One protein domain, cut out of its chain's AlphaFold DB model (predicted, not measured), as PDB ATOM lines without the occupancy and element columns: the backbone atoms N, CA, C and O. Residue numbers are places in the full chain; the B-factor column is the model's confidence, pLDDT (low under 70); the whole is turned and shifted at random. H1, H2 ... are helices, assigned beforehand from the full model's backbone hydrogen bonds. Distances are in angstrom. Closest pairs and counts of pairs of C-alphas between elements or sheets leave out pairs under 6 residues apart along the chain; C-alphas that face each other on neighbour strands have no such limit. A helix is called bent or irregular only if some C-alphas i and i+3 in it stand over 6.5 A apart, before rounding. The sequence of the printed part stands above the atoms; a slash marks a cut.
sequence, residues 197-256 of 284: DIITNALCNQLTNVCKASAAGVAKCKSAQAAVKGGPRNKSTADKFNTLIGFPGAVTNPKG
ATOM      1  N   ASP A 197       1.024 -10.531  53.394       78.31
ATOM      2  CA  ASP A 197      -0.055 -11.329  53.991       78.31
ATOM      3  C   ASP A 197      -1.372 -10.544  54.100       78.31
ATOM      4  O   ASP A 197      -2.453 -11.094  53.898       78.31
ATOM      5  N   ILE A 198      -1.302  -9.246  54.404       79.69
ATOM      6  CA  ILE A 198      -2.480  -8.372  54.510       79.69
ATOM      7  C   ILE A 198      -3.046  -8.089  53.124       79.69
ATOM      8  O   ILE A 198      -4.260  -8.135  52.929       79.69
ATOM      9  N   ILE A 199      -2.173  -7.828  52.152       76.38
ATOM     10  CA  ILE A 199      -2.626  -7.426  50.823       76.38
ATOM     11  C   ILE A 199      -3.250  -8.606  50.075       76.38
ATOM     12  O   ILE A 199      -4.317  -8.461  49.485       76.38
ATOM     13  N   THR A 200      -2.642  -9.789  50.155       81.00
ATOM     14  CA  THR A 200      -3.210 -11.006  49.553       81.00
ATOM     15  C   THR A 200      -4.534 -11.410  50.208       81.00
ATOM     16  O   THR A 200      -5.467 -11.775  49.497       81.00
ATOM     17  N   ASN A 201      -4.676 -11.245  51.533       83.25
ATOM     18  CA  ASN A 201      -5.957 -11.415  52.235       83.25
ATOM     19  C   ASN A 201      -7.028 -10.450  51.714       83.25
ATOM     20  O   ASN A 201      -8.130 -10.867  51.356       83.25
ATOM     21  N   ALA A 202      -6.707  -9.155  51.664       79.06
ATOM     22  CA  ALA A 202      -7.627  -8.126  51.193       79.06
ATOM     23  C   ALA A 202      -8.055  -8.371  49.740       79.06
ATOM     24  O   ALA A 202      -9.234  -8.240  49.422       79.06
ATOM     25  N   LEU A 203      -7.131  -8.803  48.880       77.75
ATOM     26  CA  LEU A 203      -7.410  -9.120  47.485       77.75
ATOM     27  C   LEU A 203      -8.352 -10.319  47.343       77.75
ATOM     28  O   LEU A 203      -9.340 -10.238  46.615       77.75
ATOM     29  N   CYS A 204      -8.101 -11.417  48.062       79.44
ATOM     30  CA  CYS A 204      -9.004 -12.568  48.013       79.44
ATOM     31  C   CYS A 204     -10.394 -12.229  48.582       79.44
ATOM     32  O   CYS A 204     -11.405 -12.717  48.068       79.44
ATOM     33  N   ASN A 205     -10.472 -11.340  49.578       79.81
ATOM     34  CA  ASN A 205     -11.740 -10.827  50.098       79.81
ATOM     35  C   ASN A 205     -12.462  -9.927  49.087       79.81
ATOM     36  O   ASN A 205     -13.670 -10.060  48.916       79.81
ATOM     37  N   GLN A 206     -11.745  -9.061  48.374       76.38
ATOM     38  CA  GLN A 206     -12.308  -8.198  47.334       76.38
ATOM     39  C   GLN A 206     -12.829  -9.018  46.147       76.38
ATOM     40  O   GLN A 206     -13.935  -8.778  45.658       76.38
ATOM     41  N   LEU A 207     -12.079 -10.049  45.745       76.06
ATOM     42  CA  LEU A 207     -12.501 -11.003  44.721       76.06
ATOM     43  C   LEU A 207     -13.786 -11.737  45.118       76.06
ATOM     44  O   LEU A 207     -14.653 -11.951  44.273       76.06
ATOM     45  N   THR A 208     -13.924 -12.081  46.398       74.56
ATOM     46  CA  THR A 208     -15.099 -12.788  46.922       74.56
ATOM     47  C   THR A 208     -16.309 -11.858  47.058       74.56
ATOM     48  O   THR A 208     -17.391 -12.173  46.573       74.56
ATOM     49  N   ASN A 209     -16.129 -10.697  47.689       74.81
ATOM     50  CA  ASN A 209     -17.237  -9.863  48.162       74.81
ATOM     51  C   ASN A 209     -17.658  -8.778  47.164       74.81
ATOM     52  O   ASN A 209     -18.827  -8.399  47.139       74.81
ATOM     53  N   VAL A 210     -16.729  -8.278  46.343       70.94
ATOM     54  CA  VAL A 210     -16.983  -7.159  45.419       70.94
ATOM     55  C   VAL A 210     -17.004  -7.637  43.976       70.94
ATOM     56  O   VAL A 210     -17.971  -7.391  43.261       70.94
ATOM     57  N   CYS A 211     -15.977  -8.372  43.548       68.31
ATOM     58  CA  CYS A 211     -15.889  -8.850  42.168       68.31
ATOM     59  C   CYS A 211     -16.766 -10.081  41.898       68.31
ATOM     60  O   CYS A 211     -16.914 -10.457  40.738       68.31
ATOM     61  N   LYS A 212     -17.317 -10.714  42.948       71.44
ATOM     62  CA  LYS A 212     -18.126 -11.945  42.872       71.44
ATOM     63  C   LYS A 212     -17.477 -13.008  41.975       71.44
ATOM     64  O   LYS A 212     -18.113 -13.573  41.087       71.44
ATOM     65  N   ALA A 213     -16.181 -13.242  42.185       67.88
ATOM     66  CA  ALA A 213     -15.417 -14.215  41.421       67.88
ATOM     67  C   ALA A 213     -15.991 -15.633  41.591       67.88
ATOM     68  O   ALA A 213     -16.594 -15.968  42.612       67.88
ATOM     69  N   SER A 214     -15.771 -16.487  40.590       70.56
ATOM     70  CA  SER A 214     -16.178 -17.893  40.652       70.56
ATOM     71  C   SER A 214     -15.482 -18.629  41.804       70.56
ATOM     72  O   SER A 214     -14.382 -18.259  42.223       70.56
ATOM     73  N   ALA A 215     -16.086 -19.722  42.284       69.12
ATOM     74  CA  ALA A 215     -15.515 -20.535  43.363       69.12
ATOM     75  C   ALA A 215     -14.077 -20.999  43.056       69.12
ATOM     76  O   ALA A 215     -13.216 -20.980  43.936       69.12
ATOM     77  N   ALA A 216     -13.794 -21.328  41.793       62.72
ATOM     78  CA  ALA A 216     -12.454 -21.676  41.326       62.72
ATOM     79  C   ALA A 216     -11.475 -20.486  41.378       62.72
ATOM     80  O   ALA A 216     -10.336 -20.653  41.812       62.72
ATOM     81  N   GLY A 217     -11.917 -19.273  41.025       69.25
ATOM     82  CA  GLY A 217     -11.101 -18.059  41.139       69.25
ATOM     83  C   GLY A 217     -10.761 -17.713  42.593       69.25
ATOM     84  O   GLY A 217      -9.614 -17.394  42.911       69.25
ATOM     85  N   VAL A 218     -11.728 -17.859  43.504       74.25
ATOM     86  CA  VAL A 218     -11.508 -17.677  44.949       74.25
ATOM     87  C   VAL A 218     -10.550 -18.739  45.497       74.25
ATOM     88  O   VAL A 218      -9.637 -18.409  46.257       74.25
ATOM     89  N   ALA A 219     -10.707 -20.003  45.092       76.75
ATOM     90  CA  ALA A 219      -9.814 -21.088  45.495       76.75
ATOM     91  C   ALA A 219      -8.370 -20.851  45.020       76.75
ATOM     92  O   ALA A 219      -7.432 -20.998  45.805       76.75
ATOM     93  N   LYS A 220      -8.190 -20.402  43.773       80.44
ATOM     94  CA  LYS A 220      -6.876 -20.066  43.213       80.44
ATOM     95  C   LYS A 220      -6.221 -18.896  43.951       80.44
ATOM     96  O   LYS A 220      -5.042 -18.981  44.280       80.44
ATOM     97  N   CYS A 221      -6.987 -17.860  44.305       83.19
ATOM     98  CA  CYS A 221      -6.481 -16.753  45.124       83.19
ATOM     99  C   CYS A 221      -6.003 -17.229  46.503       83.19
ATOM    100  O   CYS A 221      -4.884 -16.917  46.906       83.19
ATOM    101  N   LYS A 222      -6.807 -18.043  47.202       84.44
ATOM    102  CA  LYS A 222      -6.451 -18.598  48.520       84.44
ATOM    103  C   LYS A 222      -5.225 -19.515  48.457       84.44
ATOM    104  O   LYS A 222      -4.384 -19.484  49.352       84.44
ATOM    105  N   SER A 223      -5.094 -20.302  47.390       82.62
ATOM    106  CA  SER A 223      -3.921 -21.149  47.153       82.62
ATOM    107  C   SER A 223      -2.658 -20.315  46.909       82.62
ATOM    108  O   SER A 223      -1.639 -20.521  47.570       82.62
ATOM    109  N   ALA A 224      -2.739 -19.309  46.035       82.62
ATOM    110  CA  ALA A 224      -1.630 -18.399  45.764       82.62
ATOM    111  C   ALA A 224      -1.215 -17.612  47.013       82.62
ATOM    112  O   ALA A 224      -0.026 -17.462  47.288       82.62
ATOM    113  N   GLN A 225      -2.191 -17.169  47.803       83.88
ATOM    114  CA  GLN A 225      -1.974 -16.527  49.090       83.88
ATOM    115  C   GLN A 225      -1.191 -17.430  50.048       83.88
ATOM    116  O   GLN A 225      -0.205 -16.991  50.636       83.88
ATOM    117  N   ALA A 226      -1.600 -18.693  50.197       86.94
ATOM    118  CA  ALA A 226      -0.897 -19.642  51.056       86.94
ATOM    119  C   ALA A 226       0.563 -19.841  50.609       86.94
ATOM    120  O   ALA A 226       1.458 -19.924  51.446       86.94
ATOM    121  N   ALA A 227       0.817 -19.845  49.299       83.12
ATOM    122  CA  ALA A 227       2.143 -20.049  48.716       83.12
ATOM    123  C   ALA A 227       3.103 -18.846  48.833       83.12
ATOM    124  O   ALA A 227       4.314 -19.001  48.613       83.12
ATOM    125  N   VAL A 228       2.585 -17.655  49.145       85.00
ATOM    126  CA  VAL A 228       3.384 -16.435  49.367       85.00
ATOM    127  C   VAL A 228       3.358 -15.946  50.815       85.00
ATOM    128  O   VAL A 228       3.972 -14.925  51.128       85.00
ATOM    129  N   LYS A 229       2.673 -16.683  51.695       86.31
ATOM    130  CA  LYS A 229       2.533 -16.351  53.110       86.31
ATOM    131  C   LYS A 229       3.902 -16.233  53.783       86.31
ATOM    132  O   LYS A 229       4.735 -17.126  53.653       86.31
ATOM    133  N   GLY A 230       4.127 -15.140  54.509       81.06
ATOM    134  CA  GLY A 230       5.407 -14.863  55.173       81.06
ATOM    135  C   GLY A 230       6.568 -14.557  54.215       81.06
ATOM    136  O   GLY A 230       7.722 -14.543  54.640       81.06
ATOM    137  N   GLY A 231       6.283 -14.322  52.931       81.75
ATOM    138  CA  GLY A 231       7.285 -13.947  51.939       81.75
ATOM    139  C   GLY A 231       7.922 -12.572  52.204       81.75
ATOM    140  O   GLY A 231       7.368 -11.742  52.933       81.75
ATOM    141  N   PRO A 232       9.094 -12.294  51.602       78.94
ATOM    142  CA  PRO A 232       9.768 -11.007  51.737       78.94
ATOM    143  C   PRO A 232       8.909  -9.840  51.221       78.94
ATOM    144  O   PRO A 232       8.110  -9.981  50.296       78.94
ATOM    145  N   ARG A 233       9.083  -8.649  51.808       75.56
ATOM    146  CA  ARG A 233       8.349  -7.424  51.426       75.56
ATOM    147  C   ARG A 233       8.974  -6.749  50.210       75.56
ATOM    148  O   ARG A 233       9.524  -5.651  50.305       75.56
ATOM    149  N   ASN A 234       8.943  -7.440  49.084       70.06
ATOM    150  CA  ASN A 234       9.551  -6.980  47.849       70.06
ATOM    151  C   ASN A 234       8.831  -7.521  46.611       70.06
ATOM    152  O   ASN A 234       7.864  -8.286  46.693       70.06
ATOM    153  N   LYS A 235       9.332  -7.100  45.450       71.50
ATOM    154  CA  LYS A 235       8.772  -7.434  44.146       71.50
ATOM    155  C   LYS A 235       8.665  -8.942  43.894       71.50
ATOM    156  O   LYS A 235       7.692  -9.362  43.275       71.50
ATOM    157  N   SER A 236       9.579  -9.766  44.410       77.81
ATOM    158  CA  SER A 236       9.557 -11.209  44.136       77.81
ATOM    159  C   SER A 236       8.332 -11.915  44.725       77.81
ATOM    160  O   SER A 236       7.763 -12.789  44.075       77.81
ATOM    161  N   THR A 237       7.860 -11.507  45.906       80.56
ATOM    162  CA  THR A 237       6.626 -12.044  46.506       80.56
ATOM    163  C   THR A 237       5.395 -11.673  45.681       80.56
ATOM    164  O   THR A 237       4.523 -12.513  45.455       80.56
ATOM    165  N   ALA A 238       5.344 -10.438  45.177       73.88
ATOM    166  CA  ALA A 238       4.260  -9.975  44.316       73.88
ATOM    167  C   ALA A 238       4.276 -10.680  42.948       73.88
ATOM    168  O   ALA A 238       3.233 -11.134  42.484       73.88
ATOM    169  N   ASP A 239       5.449 -10.852  42.338       75.00
ATOM    170  CA  ASP A 239       5.608 -11.571  41.070       75.00
ATOM    171  C   ASP A 239       5.243 -13.052  41.210       75.00
ATOM    172  O   ASP A 239       4.546 -13.600  40.352       75.00
ATOM    173  N   LYS A 240       5.639 -13.692  42.319       81.12
ATOM    174  CA  LYS A 240       5.261 -15.074  42.630       81.12
ATOM    175  C   LYS A 240       3.750 -15.207  42.786       81.12
ATOM    176  O   LYS A 240       3.157 -16.091  42.176       81.12
ATOM    177  N   PHE A 241       3.118 -14.317  43.550       80.69
ATOM    178  CA  PHE A 241       1.665 -14.315  43.704       80.69
ATOM    179  C   PHE A 241       0.970 -14.137  42.349       80.69
ATOM    180  O   PHE A 241       0.134 -14.958  41.988       80.69
ATOM    181  N   ASN A 242       1.370 -13.126  41.570       75.56
ATOM    182  CA  ASN A 242       0.802 -12.826  40.255       75.56
ATOM    183  C   ASN A 242       0.945 -13.998  39.288       75.56
ATOM    184  O   ASN A 242      -0.012 -14.355  38.612       75.56
ATOM    185  N   THR A 243       2.102 -14.650  39.277       79.00
ATOM    186  CA  THR A 243       2.325 -15.859  38.480       79.00
ATOM    187  C   THR A 243       1.347 -16.967  38.883       79.00
ATOM    188  O   THR A 243       0.698 -17.553  38.020       79.00
ATOM    189  N   LEU A 244       1.163 -17.204  40.187       78.00
ATOM    190  CA  LEU A 244       0.266 -18.246  40.702       78.00
ATOM    191  C   LEU A 244      -1.214 -17.978  40.404       78.00
ATOM    192  O   LEU A 244      -1.972 -18.921  40.173       78.00
ATOM    193  N   ILE A 245      -1.636 -16.712  40.370       73.56
ATOM    194  CA  ILE A 245      -3.009 -16.349  39.994       73.56
ATOM    195  C   ILE A 245      -3.218 -16.207  38.475       73.56
ATOM    196  O   ILE A 245      -4.361 -16.080  38.048       73.56
ATOM    197  N   GLY A 246      -2.167 -16.353  37.657       68.12
ATOM    198  CA  GLY A 246      -2.258 -16.394  36.188       68.12
ATOM    199  C   GLY A 246      -1.889 -15.095  35.462       68.12
ATOM    200  O   GLY A 246      -2.230 -14.939  34.297       68.12
ATOM    201  N   PHE A 247      -1.181 -14.179  36.124       68.06
ATOM    202  CA  PHE A 247      -0.696 -12.909  35.569       68.06
ATOM    203  C   PHE A 247       0.841 -12.796  35.622       68.06
ATOM    204  O   PHE A 247       1.369 -11.874  36.261       68.06
ATOM    205  N   PRO A 248       1.600 -13.716  34.996       66.06
ATOM    206  CA  PRO A 248       3.054 -13.591  34.939       66.06
ATOM    207  C   PRO A 248       3.452 -12.269  34.262       66.06
ATOM    208  O   PRO A 248       2.835 -11.840  33.291       66.06
ATOM    209  N   GLY A 249       4.467 -11.586  34.797       58.22
ATOM    210  CA  GLY A 249       4.953 -10.317  34.236       58.22
ATOM    211  C   GLY A 249       4.085  -9.084  34.530       58.22
ATOM    212  O   GLY A 249       4.348  -8.009  33.989       58.22
ATOM    213  N   ALA A 250       3.071  -9.186  35.398       62.84
ATOM    214  CA  ALA A 250       2.290  -8.024  35.811       62.84
ATOM    215  C   ALA A 250       3.182  -6.928  36.431       62.84
ATOM    216  O   ALA A 250       3.978  -7.181  37.335       62.84
ATOM    217  N   VAL A 251       3.025  -5.678  35.974       58.56
ATOM    218  CA  VAL A 251       3.770  -4.518  36.505       58.56
ATOM    219  C   VAL A 251       3.380  -4.246  37.966       58.56
ATOM    220  O   VAL A 251       2.419  -3.537  38.248       58.56
ATOM    221  N   THR A 252       4.144  -4.775  38.912       61.94
ATOM    222  CA  THR A 252       3.884  -4.618  40.353       61.94
ATOM    223  C   THR A 252       4.048  -3.188  40.865       61.94
ATOM    224  O   THR A 252       3.640  -2.925  41.977       61.94
ATOM    225  N   ASN A 253       4.617  -2.259  40.082       59.97
ATOM    226  CA  ASN A 253       4.745  -0.848  40.460       59.97
ATOM    227  C   ASN A 253       4.462   0.090  39.264       59.97
ATOM    228  O   ASN A 253       5.382   0.498  38.552       59.97
ATOM    229  N   PRO A 254       3.193   0.439  38.999       49.81
ATOM    230  CA  PRO A 254       2.799   1.192  37.804       49.81
ATOM    231  C   PRO A 254       3.122   2.687  37.872       49.81
ATOM    232  O   PRO A 254       3.145   3.340  36.833       49.81
ATOM    233  N   LYS A 255       3.312   3.227  39.084       51.06
ATOM    234  CA  LYS A 255       3.546   4.657  39.344       51.06
ATOM    235  C   LYS A 255       5.032   5.021  39.436       51.06
ATOM    236  O   LYS A 255       5.349   6.198  39.576       51.06
ATOM    237  N   GLY A 256       5.924   4.034  39.333       48.00
ATOM    238  CA  GLY A 256       7.355   4.213  39.560       48.00
ATOM    239  C   GLY A 256       7.703   4.310  41.049       48.00
ATOM    240  O   GLY A 256       6.923   4.781  41.875       48.00
TER     241      GLY A 256
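AT A GLANCE: This is residues 197 to 256 of the 284 residues of the protein "Circumsporozoite" of Pyrenophora seminiperda CCB06 (UniProt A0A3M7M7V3). The longest helix, H2, lies in the middle of three helices: H1 runs back side by side with it in a nearly straight helical hairpin, and H3 folds back along H2 in a second, more open hairpin, shifted toward the end of H2 at residue 228. After H3 a tail without a named element, residues 246 to 256, turns back past H3. The printed part has 60 residues with three named helices, H1, H2 and H3 in that order along the chain, and no named strand; the class is all helix, with 38 of the 60 residues in the helices. The whole is compact, with a radius of gyration of the C-alphas of 11.3 A, and the C-alphas span 31 by 24 by 19 A.

IN THESE COORDINATES: H2 covers residues 215 to 228, 14 residues, and is 20.2 A long from first to last C-alpha; it begins at C-alpha 215 at (-15.515, -20.535, 43.363). H1 covers residues 197 to 209 and is 18.2 A long, from C-alpha 197 at (-0.055, -11.329, 53.991). H3 covers residues 235 to 245 and is 15.3 A long, ending at C-alpha 245 at (-3.009, -16.349, 39.994). None of the three helices is bent or irregular.

HOW THE PARTS SIT: H2 touches both other helices. H1 and H2 form a helical hairpin: they run opposite ways at a shallow tilt of 2 degrees, with centres 9.9 A apart. Their closest C-alphas are those of Thr 200 and Gln 225, 5.7 A apart. H2 and H3 form a second helical hairpin, opposite ways at a shallow tilt of 28 degrees, with centres 12.0 A apart. Their closest C-alphas are those of Ala 224 and Leu 244, at 5.4 A. H1 and H3 are apart, but only just: their closest C-alphas are 8.3 A apart. In H1, H2 and H3 every O i to N i+4 pair is within hydrogen-bond range.

THE WHOLE: The two C-alphas farthest apart are those of Ala 215 and Gly 256, 33.9 A, while the first and last printed C-alphas, those of Asp 197 and Gly 256, are 22.5 A apart. The printed part has no cut. The link from H1 to H2 is tight, with 5 residues, and the link from H2 to H3 is short, with 6. The mean pLDDT of the printed part is 74.0; the model's confidence is under 70 at residue 211, residue 213, residues 215 to 217, of which each belongs to H2, and residues 246 to 256.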